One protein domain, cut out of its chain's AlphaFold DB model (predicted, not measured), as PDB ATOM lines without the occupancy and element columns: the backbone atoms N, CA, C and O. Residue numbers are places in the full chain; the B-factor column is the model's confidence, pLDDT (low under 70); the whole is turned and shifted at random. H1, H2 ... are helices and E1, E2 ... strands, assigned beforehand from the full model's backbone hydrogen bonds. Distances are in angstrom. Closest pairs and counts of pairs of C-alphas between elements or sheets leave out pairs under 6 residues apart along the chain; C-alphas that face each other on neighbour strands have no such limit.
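AT A GLANCE: This is residues 2 to 99 of the 153 residues of an uncharacterized protein of Sphingobium japonicum BiD32 (UniProt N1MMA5). A single strongly twisted sheet of five strands makes the body; the short helix H1 packs on it with residues 5 to 10, while H2 reaches it only with residues 38 to 41, and residues 28 to 33 stick out. The long hairpin of E3 and E4 reaches past the other strands. The 98 printed residues include, in chain order, H1, E1, H2, E2, E3, E4 and E5, of mixed class; the antiparallel sheet runs E4, E3, E2, E1, E5. The whole is only just compact, close to loose, with a radius of gyration of the C-alphas of 15.1 A and spans of 47, 36 and 31 A.

HOW THE PARTS SIT: H1, residues 5 to 11, is on the sheet at a height of 7.2 A; its closest C-alpha pair with E3, residues 63 to 73, is Tyr 9 and Phe 64, 6.4 A. E1, residues 17 to 21, pairs with E5, residues 92 to 97: N 19 and O 94 are 2.8 A apart. H2, residues 32 to 41, only grazes the sheet. E2, residues 44 to 51, bends by 65 degrees at residue 48; N 45 and O 18 of E1 are 2.9 A apart, N 46 and O 67 of E3 2.8 A. E2, E3 and E4, residues 76 to 86, form a meander, each strand the antiparallel neighbour of the one before; N 66 and O 83 are 2.8 A apart. In both helices every O i to N i+4 pair is within hydrogen-bond range.

IN THESE COORDINATES: H1 begins at C-alpha 5 (-10.646, 39.173, 10.426). H2 spans 14.3 A, E2 19.1 A, E3 30.9 A and E4 30.5 A. E5 ends at C-alpha 97 (-17.867, 44.803, 24.114).

THE WHOLE: The farthest C-alphas, Arg 30 and Gly 56, are 48.3 A apart. The link E2 to E3 is long. The printed part has no cut, and no printed residue is under 70 in pLDDT.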
ATOM      1  N   THR A   2     -19.184  46.311  10.546       73.94
ATOM      2  CA  THR A   2     -18.564  44.995  10.379       73.94
ATOM      3  C   THR A   2     -17.107  45.152   9.969       73.94
ATOM      4  O   THR A   2     -16.818  45.780   8.953       73.94
ATOM      5  N   THR A   3     -16.207  44.600  10.772       87.56
ATOM      6  CA  THR A   3     -14.759  44.597  10.567       87.56
ATOM      7  C   THR A   3     -14.298  43.280   9.948       87.56
ATOM      8  O   THR A   3     -15.001  42.266   9.983       87.56
ATOM      9  N   THR A   4     -13.109  43.305   9.345       94.56
ATOM     10  CA  THR A   4     -12.472  42.112   8.767       94.56
ATOM     11  C   THR A   4     -11.753  41.293   9.841       94.56
ATOM     12  O   THR A   4     -11.429  41.818  10.907       94.56
ATOM     13  N   ALA A   5     -11.459  40.022   9.553       96.12
ATOM     14  CA  ALA A   5     -10.646  39.173  10.426       96.12
ATOM     15  C   ALA A   5      -9.264  39.790  10.720       96.12
ATOM     16  O   ALA A   5      -8.811  39.764  11.861       96.12
ATOM     17  N   GLN A   6      -8.634  40.403   9.712       95.38
ATOM     18  CA  GLN A   6      -7.371  41.132   9.866       95.38
ATOM     19  C   GLN A   6      -7.506  42.294  10.866       95.38
ATOM     20  O   GLN A   6      -6.722  42.381  11.801       95.38
ATOM     21  N   SER A   7      -8.554  43.120  10.750       94.69
ATOM     22  CA  SER A   7      -8.794  44.227  11.691       94.69
ATOM     23  C   SER A   7      -8.991  43.746  13.133       94.69
ATOM     24  O   SER A   7      -8.514  44.377  14.067       94.69
ATOM     25  N   ILE A   8      -9.671  42.611  13.337       95.69
ATOM     26  CA  ILE A   8      -9.794  42.006  14.673       95.69
ATOM     27  C   ILE A   8      -8.426  41.587  15.208       95.69
ATOM     28  O   ILE A   8      -8.103  41.847  16.370       95.69
ATOM     29  N   TYR A   9      -7.620  40.943  14.370       94.69
ATOM     30  CA  TYR A   9      -6.284  40.524  14.753       94.69
ATOM     31  C   TYR A   9      -5.398  41.722  15.120       94.69
ATOM     32  O   TYR A   9      -4.732  41.656  16.147       94.69
ATOM     33  N   ASP A  10      -5.457  42.826  14.379       93.44
ATOM     34  CA  ASP A  10      -4.585  43.985  14.608       93.44
ATOM     35  C   ASP A  10      -5.059  44.896  15.759       93.44
ATOM     36  O   ASP A  10      -4.240  45.360  16.549       93.44
ATOM     37  N   GLU A  11      -6.368  45.146  15.884       93.12
ATOM     38  CA  GLU A  11      -6.884  46.269  16.691       93.12
ATOM     39  C   GLU A  11      -7.698  45.857  17.929       93.12
ATOM     40  O   GLU A  11      -7.822  46.640  18.872       93.12
ATOM     41  N   ALA A  12      -8.293  44.658  17.966       93.50
ATOM     42  CA  ALA A  12      -9.212  44.315  19.058       93.50
ATOM     43  C   ALA A  12      -8.470  44.150  20.407       93.50
ATOM     44  O   ALA A  12      -7.457  43.456  20.484       93.50
ATOM     45  N   PRO A  13      -8.942  44.698  21.532       93.19
ATOM     46  CA  PRO A  13      -8.286  44.423  22.806       93.19
ATOM     47  C   PRO A  13      -8.478  42.952  23.195       93.19
ATOM     48  O   PRO A  13      -9.518  42.348  22.927       93.19
ATOM     49  N   LEU A  14      -7.462  42.358  23.825       93.38
ATOM     50  CA  LEU A  14      -7.589  41.018  24.397       93.38
ATOM     51  C   LEU A  14      -8.726  41.024  25.437       93.38
ATOM     52  O   LEU A  14      -8.884  41.995  26.175       93.38
ATOM     53  N   GLY A  15      -9.560  39.988  25.454       94.50
ATOM     54  CA  GLY A  15     -10.760  39.932  26.295       94.50
ATOM     55  C   GLY A  15     -11.990  40.626  25.708       94.50
ATOM     56  O   GLY A  15     -13.059  40.564  26.319       94.50
ATOM     57  N   ALA A  16     -11.885  41.250  24.527       96.06
ATOM     58  CA  ALA A  16     -13.038  41.766  23.795       96.06
ATOM     59  C   ALA A  16     -14.018  40.651  23.428       96.06
ATOM     60  O   ALA A  16     -13.610  39.567  23.014       96.06
ATOM     61  N   HIS A  17     -15.315  40.939  23.507       96.69
ATOM     62  CA  HIS A  17     -16.348  40.032  23.020       96.69
ATOM     63  C   HIS A  17     -16.652  40.344  21.562       96.69
ATOM     64  O   HIS A  17     -16.970  41.484  21.211       96.69
ATOM     65  N   ILE A  18     -16.548  39.332  20.710       97.31
ATOM     66  CA  ILE A  18     -16.615  39.470  19.261       97.31
ATOM     67  C   ILE A  18     -17.710  38.562  18.729       97.31
ATOM     68  O   ILE A  18     -17.701  37.349  18.931       97.31
ATOM     69  N   ARG A  19     -18.652  39.156  18.004       97.19
ATOM     70  CA  ARG A  19     -19.649  38.444  17.207       97.19
ATOM     71  C   ARG A  19     -19.089  38.183  15.817       97.19
ATOM     72  O   ARG A  19     -18.466  39.066  15.234       97.19
ATOM     73  N   PHE A  20     -19.354  37.004  15.269       96.12
ATOM     74  CA  PHE A  20     -18.998  36.657  13.896       96.12
ATOM     75  C   PHE A  20     -20.210  36.154  13.110       96.12
ATOM     76  O   PHE A  20     -21.123  35.542  13.666       96.12
ATOM     77  N   THR A  21     -20.222  36.393  11.801       95.06
ATOM     78  CA  THR A  21     -21.307  35.983  10.901       95.06
ATOM     79  C   THR A  21     -20.782  35.525   9.544       95.06
ATOM     80  O   THR A  21     -19.842  36.098   9.000       95.06
ATOM     81  N   ASP A  22     -21.411  34.494   8.978       93.25
ATOM     82  CA  ASP A  22     -21.173  34.028   7.605       93.25
ATOM     83  C   ASP A  22     -22.115  34.682   6.580       93.25
ATOM     84  O   ASP A  22     -22.205  34.219   5.444       93.25
ATOM     85  N   TRP A  23     -22.838  35.734   6.986       92.38
ATOM     86  CA  TRP A  23     -23.809  36.478   6.175       92.38
ATOM     87  C   TRP A  23     -25.017  35.670   5.694       92.38
ATOM     88  O   TRP A  23     -25.850  36.180   4.941       92.38
ATOM     89  N   THR A  24     -25.164  34.419   6.133       94.38
ATOM     90  CA  THR A  24     -26.317  33.609   5.748       94.38
ATOM     91  C   THR A  24     -27.563  34.028   6.537       94.38
ATOM     92  O   THR A  24     -27.477  34.329   7.730       94.38
ATOM     93  N   PRO A  25     -28.758  34.048   5.916       94.62
ATOM     94  CA  PRO A  25     -29.982  34.427   6.613       94.62
ATOM     95  C   PRO A  25     -30.375  33.376   7.657       94.62
ATOM     96  O   PRO A  25     -30.277  32.169   7.415       94.62
ATOM     97  N   ARG A  26     -30.886  33.837   8.807       95.88
ATOM     98  CA  ARG A  26     -31.343  32.959   9.892       95.88
ATOM     99  C   ARG A  26     -32.472  32.028   9.413       95.88
ATOM    100  O   ARG A  26     -33.525  32.517   8.995       95.88
ATOM    101  N   PRO A  27     -32.317  30.694   9.520       96.12
ATOM    102  CA  PRO A  27     -33.370  29.748   9.170       96.12
ATOM    103  C   PRO A  27     -34.605  29.876  10.081       96.12
ATOM    104  O   PRO A  27     -34.452  30.138  11.278       96.12
ATOM    105  N   PRO A  28     -35.823  29.604   9.571       96.62
ATOM    106  CA  PRO A  28     -37.025  29.509  10.400       96.62
ATOM    107  C   PRO A  28     -36.896  28.474  11.526       96.62
ATOM    108  O   PRO A  28     -36.324  27.399  11.329       96.62
ATOM    109  N   GLU A  29     -37.520  28.745  12.675       94.44
ATOM    110  CA  GLU A  29     -37.337  27.961  13.912       94.44
ATOM    111  C   GLU A  29     -37.761  26.494  13.813       94.44
ATOM    112  O   GLU A  29     -37.178  25.627  14.468       94.44
ATOM    113  N   ARG A  30     -38.709  26.179  12.923       96.38
ATOM    114  CA  ARG A  30     -39.129  24.795  12.657       96.38
ATOM    115  C   ARG A  30     -37.990  23.904  12.146       96.38
ATOM    116  O   ARG A  30     -38.021  22.694  12.347       96.38
ATOM    117  N   PHE A  31     -36.963  24.474  11.510       95.38
ATOM    118  CA  PHE A  31     -35.826  23.723  10.977       95.38
ATOM    119  C   PHE A  31     -34.688  23.622  11.997       95.38
ATOM    120  O   PHE A  31     -33.583  24.099  11.747       95.38
ATOM    121  N   LYS A  32     -34.943  22.955  13.130       95.12
ATOM    122  CA  LYS A  32     -34.023  22.870  14.283       95.12
ATOM    123  C   LYS A  32     -32.566  22.563  13.906       95.12
ATOM    124  O   LYS A  32     -31.669  23.275  14.338       95.12
ATOM    125  N   ARG A  33     -32.326  21.562  13.047       96.31
ATOM    126  CA  ARG A  33     -30.967  21.193  12.592       96.31
ATOM    127  C   ARG A  33     -30.282  22.310  11.799       96.31
ATOM    128  O   ARG A  33     -29.128  22.623  12.060       96.31
ATOM    129  N   LYS A  34     -31.001  22.935  10.855       95.38
ATOM    130  CA  LYS A  34     -30.469  24.062  10.069       95.38
ATOM    131  C   LYS A  34     -30.203  25.270  10.959       95.38
ATOM    132  O   LYS A  34     -29.185  25.924  10.782       95.38
ATOM    133  N   LEU A  35     -31.103  25.544  11.903       96.31
ATOM    134  CA  LEU A  35     -30.950  26.642  12.847       96.31
ATOM    135  C   LEU A  35     -29.747  26.429  13.771       96.31
ATOM    136  O   LEU A  35     -29.012  27.379  13.991       96.31
ATOM    137  N   SER A  36     -29.522  25.208  14.268       94.06
ATOM    138  CA  SER A  36     -28.334  24.888  15.074       94.06
ATOM    139  C   SER A  36     -27.056  25.144  14.283       94.06
ATOM    140  O   SER A  36     -26.263  25.982  14.680       94.06
ATOM    141  N   ALA A  37     -26.929  24.549  13.092       94.88
ATOM    142  CA  ALA A  37     -25.754  24.756  12.247       94.88
ATOM    143  C   ALA A  37     -25.555  26.231  11.853       94.88
ATOM    144  O   ALA A  37     -24.432  26.681  11.649       94.88
ATOM    145  N   TRP A  38     -26.647  26.990  11.709       96.06
ATOM    146  CA  TRP A  38     -26.582  28.427  11.470       96.06
ATOM    147  C   TRP A  38     -26.062  29.189  12.691       96.06
ATOM    148  O   TRP A  38     -25.183  30.027  12.514       96.06
ATOM    149  N   LYS A  39     -26.551  28.884  13.903       93.56
ATOM    150  CA  LYS A  39     -26.061  29.478  15.158       93.56
ATOM    151  C   LYS A  39     -24.580  29.192  15.350       93.56
ATOM    152  O   LYS A  39     -23.832  30.113  15.630       93.56
ATOM    153  N   ASP A  40     -24.146  27.966  15.074       92.19
ATOM    154  CA  ASP A  40     -22.734  27.605  15.176       92.19
ATOM    155  C   ASP A  40     -21.883  28.477  14.244       92.19
ATOM    156  O   ASP A  40     -20.798  28.902  14.618       92.19
ATOM    157  N   ARG A  41     -22.354  28.810  13.035       93.44
ATOM    158  CA  ARG A  41     -21.628  29.702  12.106       93.44
ATOM    159  C   ARG A  41     -21.805  31.197  12.398       93.44
ATOM    160  O   ARG A  41     -20.986  31.979  11.922       93.44
ATOM    161  N   ASN A  42     -22.815  31.566  13.183       95.12
ATOM    162  CA  ASN A  42     -23.208  32.935  13.522       95.12
ATOM    163  C   ASN A  42     -23.322  33.083  15.046       95.12
ATOM    164  O   ASN A  42     -24.424  33.183  15.594       95.12
ATOM    165  N   SER A  43     -22.173  33.035  15.714       95.06
ATOM    166  CA  SER A  43     -22.049  33.028  17.174       95.06
ATOM    167  C   SER A  43     -21.182  34.210  17.630       95.06
ATOM    168  O   SER A  43     -20.912  35.150  16.876       95.06
ATOM    169  N   SER A  44     -20.774  34.193  18.889       96.31
ATOM    170  CA  SER A  44     -19.862  35.165  19.477       96.31
ATOM    171  C   SER A  44     -18.931  34.487  20.466       96.31
ATOM    172  O   SER A  44     -19.299  33.462  21.029       96.31
ATOM    173  N   GLY A  45     -17.783  35.091  20.733       96.62
ATOM    174  CA  GLY A  45     -16.879  34.628  21.776       96.62
ATOM    175  C   GLY A  45     -15.942  35.721  22.263       96.62
ATOM    176  O   GLY A  45     -15.814  36.774  21.633       96.62
ATOM    177  N   GLN A  46     -15.288  35.458  23.386       97.06
ATOM    178  CA  GLN A  46     -14.269  36.323  23.955       97.06
ATOM    179  C   GLN A  46     -12.928  36.067  23.272       97.06
ATOM    180  O   GLN A  46     -12.499  34.925  23.147       97.06
ATOM    181  N   LEU A  47     -12.255  37.124  22.831       97.12
ATOM    182  CA  LEU A  47     -10.924  37.032  22.253       97.12
ATOM    183  C   LEU A  47      -9.915  36.614  23.323       97.12
ATOM    184  O   LEU A  47      -9.570  37.423  24.186       97.12
ATOM    185  N   THR A  48      -9.431  35.377  23.241       96.56
ATOM    186  CA  THR A  48      -8.504  34.820  24.231       96.56
ATOM    187  C   THR A  48      -7.076  34.715  23.742       96.56
ATOM    188  O   THR A  48      -6.165  34.778  24.552       96.56
ATOM    189  N   GLN A  49      -6.836  34.589  22.440       95.06
ATOM    190  CA  GLN A  49      -5.476  34.389  21.942       95.06
ATOM    191  C   GLN A  49      -5.276  35.014  20.568       95.06
ATOM    192  O   GLN A  49      -6.194  35.061  19.745       95.06
ATOM    193  N   ARG A  50      -4.034  35.423  20.311       93.81
ATOM    194  CA  ARG A  50      -3.492  35.676  18.976       93.81
ATOM    195  C   ARG A  50      -2.285  34.791  18.742       93.81
ATOM    196  O   ARG A  50      -1.481  34.591  19.650       93.81
ATOM    197  N   SER A  51      -2.151  34.311  17.519       91.81
ATOM    198  CA  SER A  51      -0.975  33.584  17.072       91.81
ATOM    199  C   SER A  51      -0.436  34.248  15.806       91.81
ATOM    200  O   SER A  51      -1.201  34.424  14.849       91.81
ATOM    201  N   PRO A  52       0.856  34.614  15.773       91.12
ATOM    202  CA  PRO A  52       1.465  35.193  14.586       91.12
ATOM    203  C   PRO A  52       1.504  34.193  13.430       91.12
ATOM    204  O   PRO A  52       1.324  32.986  13.603       91.12
ATOM    205  N   ALA A  53       1.746  34.711  12.227       90.88
ATOM    206  CA  ALA A  53       1.940  33.872  11.056       90.88
ATOM    207  C   ALA A  53       3.197  33.005  11.226       90.88
ATOM    208  O   ALA A  53       4.277  33.508  11.543       90.88
ATOM    209  N   GLY A  54       3.068  31.705  10.972       87.81
ATOM    210  CA  GLY A  54       4.203  30.792  10.974       87.81
ATOM    211  C   GLY A  54       5.071  31.026   9.741       87.81
ATOM    212  O   GLY A  54       4.595  30.909   8.611       87.81
ATOM    213  N   THR A  55       6.352  31.330   9.948       80.50
ATOM    214  CA  THR A  55       7.347  31.483   8.878       80.50
ATOM    215  C   THR A  55       8.308  30.294   8.929       80.50
ATOM    216  O   THR A  55       9.175  30.190   9.787       80.50
ATOM    217  N   GLY A  56       8.107  29.310   8.052       84.62
ATOM    218  CA  GLY A  56       8.887  28.073   8.056       84.62
ATOM    219  C   GLY A  56       8.570  27.186   6.858       84.62
ATOM    220  O   GLY A  56       7.968  27.641   5.887       84.62
ATOM    221  N   SER A  57       8.946  25.905   6.937       88.38
ATOM    222  CA  SER A  57       8.706  24.926   5.859       88.38
ATOM    223  C   SER A  57       7.212  24.729   5.546       88.38
ATOM    224  O   SER A  57       6.851  24.337   4.439       88.38
ATOM    225  N   PHE A  58       6.340  25.037   6.511       82.94
ATOM    226  CA  PHE A  58       4.886  25.018   6.368       82.94
ATOM    227  C   PHE A  58       4.319  26.368   6.827       82.94
ATOM    228  O   PHE A  58       4.029  26.527   8.014       82.94
ATOM    229  N   PRO A  59       4.215  27.364   5.929       87.56
ATOM    230  CA  PRO A  59       3.697  28.670   6.298       87.56
ATOM    231  C   PRO A  59       2.208  28.579   6.641       87.56
ATOM    232  O   PRO A  59       1.434  27.922   5.939       87.56
ATOM    233  N   CYS A  60       1.799  29.271   7.700       90.25
ATOM    234  CA  CYS A  60       0.398  29.410   8.083       90.25
ATOM    235  C   CYS A  60       0.055  30.889   8.313       90.25
ATOM    236  O   CYS A  60       0.907  31.649   8.783       90.25
ATOM    237  N   PRO A  61      -1.166  31.328   7.956       93.75
ATOM    238  CA  PRO A  61      -1.597  32.692   8.238       93.75
ATOM    239  C   PRO A  61      -1.683  32.917   9.749       93.75
ATOM    240  O   PRO A  61      -1.888  31.972  10.511       93.75
ATOM    241  N   ALA A  62      -1.584  34.178  10.168       94.06
ATOM    242  CA  ALA A  62      -1.864  34.556  11.546       94.06
ATOM    243  C   ALA A  62      -3.301  34.167  11.927       94.06
ATOM    244  O   ALA A  62      -4.209  34.165  11.082       94.06
ATOM    245  N   THR A  63      -3.511  33.830  13.195       95.50
ATOM    246  CA  THR A  63      -4.813  33.399  13.703       95.50
ATOM    247  C   THR A  63      -5.167  34.084  15.012       95.50
ATOM    248  O   THR A  63      -4.314  34.600  15.734       95.50
ATOM    249  N   PHE A  64      -6.453  34.089  15.334       95.81
ATOM    250  CA  PHE A  64      -6.947  34.469  16.648       95.81
ATOM    251  C   PHE A  64      -7.990  33.468  17.134       95.81
ATOM    252  O   PHE A  64      -8.683  32.834  16.333       95.81
ATOM    253  N   THR A  65      -8.098  33.337  18.451       97.12
ATOM    254  CA  THR A  65      -8.997  32.387  19.106       97.12
ATOM    255  C   THR A  65     -10.089  33.136  19.847       97.12
ATOM    256  O   THR A  65      -9.805  34.025  20.650       97.12
ATOM    257  N   LEU A  66     -11.339  32.759  19.585       97.44
ATOM    258  CA  LEU A  66     -12.501  33.197  20.344       97.44
ATOM    259  C   LEU A  66     -12.998  32.048  21.218       97.44
ATOM    260  O   LEU A  66     -13.357  30.993  20.698       97.44
ATOM    261  N   HIS A  67     -13.059  32.260  22.524       96.81
ATOM    262  CA  HIS A  67     -13.714  31.358  23.458       96.81
ATOM    263  C   HIS A  67     -15.230  31.612  23.442       96.81
ATOM    264  O   HIS A  67     -15.689  32.704  23.778       96.81
ATOM    265  N   GLU A  68     -16.016  30.635  22.987       94.44
ATOM    266  CA  GLU A  68     -17.475  30.738  22.835       94.44
ATOM    267  C   GLU A  68     -18.225  30.418  24.138       94.44
ATOM    268  O   GLU A  68     -19.305  30.964  24.368       94.44
ATOM    269  N   GLY A  69     -17.664  29.556  24.991       92.12
ATOM    270  CA  GLY A  69     -18.217  29.278  26.312       92.12
ATOM    271  C   GLY A  69     -17.771  27.959  26.933       92.12
ATOM    272  O   GLY A  69     -17.303  27.041  26.253       92.12
ATOM    273  N   ASP A  70     -17.985  27.877  28.241       91.31
ATOM    274  CA  ASP A  70     -17.750  26.702  29.070       91.31
ATOM    275  C   ASP A  70     -19.070  26.006  29.417       91.31
ATOM    276  O   ASP A  70     -20.081  26.635  29.737       91.31
ATOM    277  N   TYR A  71     -19.059  24.678  29.375       87.50
ATOM    278  CA  TYR A  71     -20.211  23.822  29.615       87.50
ATOM    279  C   TYR A  71     -19.885  22.821  30.715       87.50
ATOM    280  O   TYR A  71     -18.857  22.143  30.677       87.50
ATOM    281  N   GLY A  72     -20.781  22.697  31.686       86.75
ATOM    282  CA  GLY A  72     -20.548  21.876  32.860       86.75
ATOM    283  C   GLY A  72     -21.667  21.981  33.887       86.75
ATOM    284  O   GLY A  72     -22.727  22.538  33.599       86.75
ATOM    285  N   ASN A  73     -21.434  21.425  35.072       85.00
ATOM    286  CA  ASN A  73     -22.388  21.437  36.180       85.00
ATOM    287  C   ASN A  73     -21.666  21.738  37.500       85.00
ATOM    288  O   ASN A  73     -20.509  21.357  37.661       85.00
ATOM    289  N   ASP A  74     -22.344  22.415  38.430       82.19
ATOM    290  CA  ASP A  74     -21.844  22.735  39.779       82.19
ATOM    291  C   ASP A  74     -20.444  23.384  39.814       82.19
ATOM    292  O   ASP A  74     -19.621  23.092  40.677       82.19
ATOM    293  N   GLY A  75     -20.156  24.266  38.851       75.12
ATOM    294  CA  GLY A  75     -18.869  24.970  38.762       75.12
ATOM    295  C   GLY A  75     -17.719  24.141  38.179       75.12
ATOM    296  O   GLY A  75     -16.613  24.657  38.045       75.12
ATOM    297  N   ILE A  76     -17.961  22.888  37.785       81.75
ATOM    298  CA  ILE A  76     -16.988  22.062  37.067       81.75
ATOM    299  C   ILE A  76     -17.199  22.252  35.569       81.75
ATOM    300  O   ILE A  76     -18.229  21.842  35.035       81.75
ATOM    301  N   VAL A  77     -16.210  22.826  34.883       84.56
ATOM    302  CA  VAL A  77     -16.186  22.899  33.416       84.56
ATOM    303  C   VAL A  77     -15.823  21.524  32.851       84.56
ATOM    304  O   VAL A  77     -14.747  20.995  33.113       84.56
ATOM    305  N   VAL A  78     -16.732  20.934  32.075       90.56
ATOM    306  CA  VAL A  78     -16.549  19.626  31.417       90.56
ATOM    307  C   VAL A  78     -16.117  19.796  29.960       90.56
ATOM    308  O   VAL A  78     -15.389  18.963  29.424       90.56
ATOM    309  N   LEU A  79     -16.563  20.870  29.308       89.00
ATOM    310  CA  LEU A  79     -16.235  21.182  27.923       89.00
ATOM    311  C   LEU A  79     -16.064  22.690  27.761       89.00
ATOM    312  O   LEU A  79     -16.987  23.441  28.047       89.00
ATOM    313  N   SER A  80     -14.920  23.103  27.226       91.12
ATOM    314  CA  SER A  80     -14.670  24.475  26.793       91.12
ATOM    315  C   SER A  80     -14.710  24.526  25.269       91.12
ATOM    316  O   SER A  80     -14.075  23.704  24.600       91.12
ATOM    317  N   VAL A  81     -15.495  25.440  24.701       93.75
ATOM    318  CA  VAL A  81     -15.620  25.602  23.248       93.75
ATOM    319  C   VAL A  81     -14.887  26.862  22.828       93.75
ATOM    320  O   VAL A  81     -15.275  27.969  23.187       93.75
ATOM    321  N   SER A  82     -13.858  26.680  22.009       95.25
ATOM    322  CA  SER A  82     -13.096  27.768  21.405       95.25
ATOM    323  C   SER A  82     -13.024  27.585  19.898       95.25
ATOM    324  O   SER A  82     -13.043  26.467  19.379       95.25
ATOM    325  N   ARG A  83     -12.921  28.700  19.183       95.88
ATOM    326  CA  ARG A  83     -12.844  28.732  17.730       95.88
ATOM    327  C   ARG A  83     -11.676  29.567  17.258       95.88
ATOM    328  O   ARG A  83     -11.524  30.713  17.662       95.88
ATOM    329  N   VAL A  84     -10.906  28.991  16.346       96.38
ATOM    330  CA  VAL A  84      -9.763  29.649  15.716       96.38
ATOM    331  C   VAL A  84     -10.179  30.196  14.355       96.38
ATOM    332  O   VAL A  84     -10.776  29.479  13.549       96.38
ATOM    333  N   PHE A  85      -9.836  31.451  14.095       96.56
ATOM    334  CA  PHE A  85     -10.015  32.115  12.810       96.56
ATOM    335  C   PHE A  85      -8.662  32.531  12.252       96.56
ATOM    336  O   PHE A  85      -7.821  33.054  12.981       96.56
ATOM    337  N   ALA A  86      -8.459  32.325  10.954       96.31
ATOM    338  CA  ALA A  86      -7.337  32.925  10.245       96.31
ATOM    339  C   ALA A  86      -7.650  34.385   9.908       96.31
ATOM    340  O   ALA A  86      -8.801  34.726   9.635       96.31
ATOM    341  N   VAL A  87      -6.626  35.232   9.823       96.12
ATOM    342  CA  VAL A  87      -6.784  36.631   9.374       96.12
ATOM    343  C   VAL A  87      -7.345  36.760   7.953       96.12
ATOM    344  O   VAL A  87      -7.882  37.798   7.583       96.12
ATOM    345  N   THR A  88      -7.261  35.686   7.166       95.56
ATOM    346  CA  THR A  88      -7.815  35.586   5.812       95.56
ATOM    347  C   THR A  88      -9.288  35.154   5.780       95.56
ATOM    348  O   THR A  88      -9.833  34.975   4.690       95.56
ATOM    349  N   ASP A  89      -9.932  34.917   6.930       95.38
ATOM    350  CA  ASP A  89     -11.348  34.535   6.989       95.38
ATOM    351  C   ASP A  89     -12.246  35.687   6.499       95.38
ATOM    352  O   ASP A  89     -12.052  36.854   6.841       95.38
ATOM    353  N   GLN A  90     -13.231  35.349   5.664       94.31
ATOM    354  CA  GLN A  90     -14.112  36.308   4.988       94.31
ATOM    355  C   GLN A  90     -15.424  36.576   5.741       94.31
ATOM    356  O   GLN A  90     -16.302  37.282   5.235       94.31
ATOM    357  N   ARG A  91     -15.599  36.003   6.935       94.88
ATOM    358  CA  ARG A  91     -16.739  36.305   7.802       94.88
ATOM    359  C   ARG A  91     -16.745  37.768   8.228       94.88
ATOM    360  O   ARG A  91     -15.720  38.443   8.278       94.88
ATOM    361  N   GLY A  92     -17.937  38.251   8.547       95.00
ATOM    362  CA  GLY A  92     -18.101  39.541   9.194       95.00
ATOM    363  C   GLY A  92     -17.828  39.424  10.686       95.00
ATOM    364  O   GLY A  92     -18.362  38.513  11.319       95.00
ATOM    365  N   PHE A  93     -17.057  40.352  11.249       96.44
ATOM    366  CA  PHE A  93     -16.802  40.434  12.685       96.44
ATOM    367  C   PHE A  93     -17.318  41.753  13.263       96.44
ATOM    368  O   PHE A  93     -17.342  42.782  12.592       96.44
ATOM    369  N   GLU A  94     -17.750  41.731  14.515       96.44
ATOM    370  CA  GLU A  94     -18.210  42.911  15.241       96.44
ATOM    371  C   GLU A  94     -17.760  42.810  16.697       96.44
ATOM    372  O   GLU A  94     -18.112  41.857  17.393       96.44
ATOM    373  N   VAL A  95     -17.006  43.804  17.168       96.44
ATOM    374  CA  VAL A  95     -16.671  43.934  18.591       96.44
ATOM    375  C   VAL A  95     -17.911  44.439  19.324       96.44
ATOM    376  O   VAL A  95     -18.344  45.571  19.115       96.44
ATOM    377  N   THR A  96     -18.510  43.593  20.157       96.50
ATOM    378  CA  THR A  96     -19.741  43.916  20.892       96.50
ATOM    379  C   THR A  96     -19.472  44.526  22.261       96.50
ATOM    380  O   THR A  96     -20.301  45.274  22.769       96.50
ATOM    381  N   SER A  97     -18.330  44.203  22.865       94.81
ATOM    382  CA  SER A  97     -17.867  44.803  24.114       94.81
ATOM    383  C   SER A  97     -16.356  44.650  24.242       94.81
ATOM    384  O   SER A  97     -15.752  43.758  23.645       94.81
ATOM    385  N   VAL A  98     -15.749  45.528  25.031       95.50
ATOM    386  CA  VAL A  98     -14.338  45.457  25.413       95.50
ATOM    387  C   VAL A  98     -14.241  45.515  26.938       95.50
ATOM    388  O   VAL A  98     -15.135  46.100  27.562       95.50
ATOM    389  N   PRO A  99     -13.204  44.923  27.551       94.12
ATOM    390  CA  PRO A  99     -12.948  45.098  28.975       94.12
ATOM    391  C   PRO A  99     -12.862  46.595  29.329       94.12
ATOM    392  O   PRO A  99     -12.218  47.348  28.592       94.12
TER     393      PRO A  99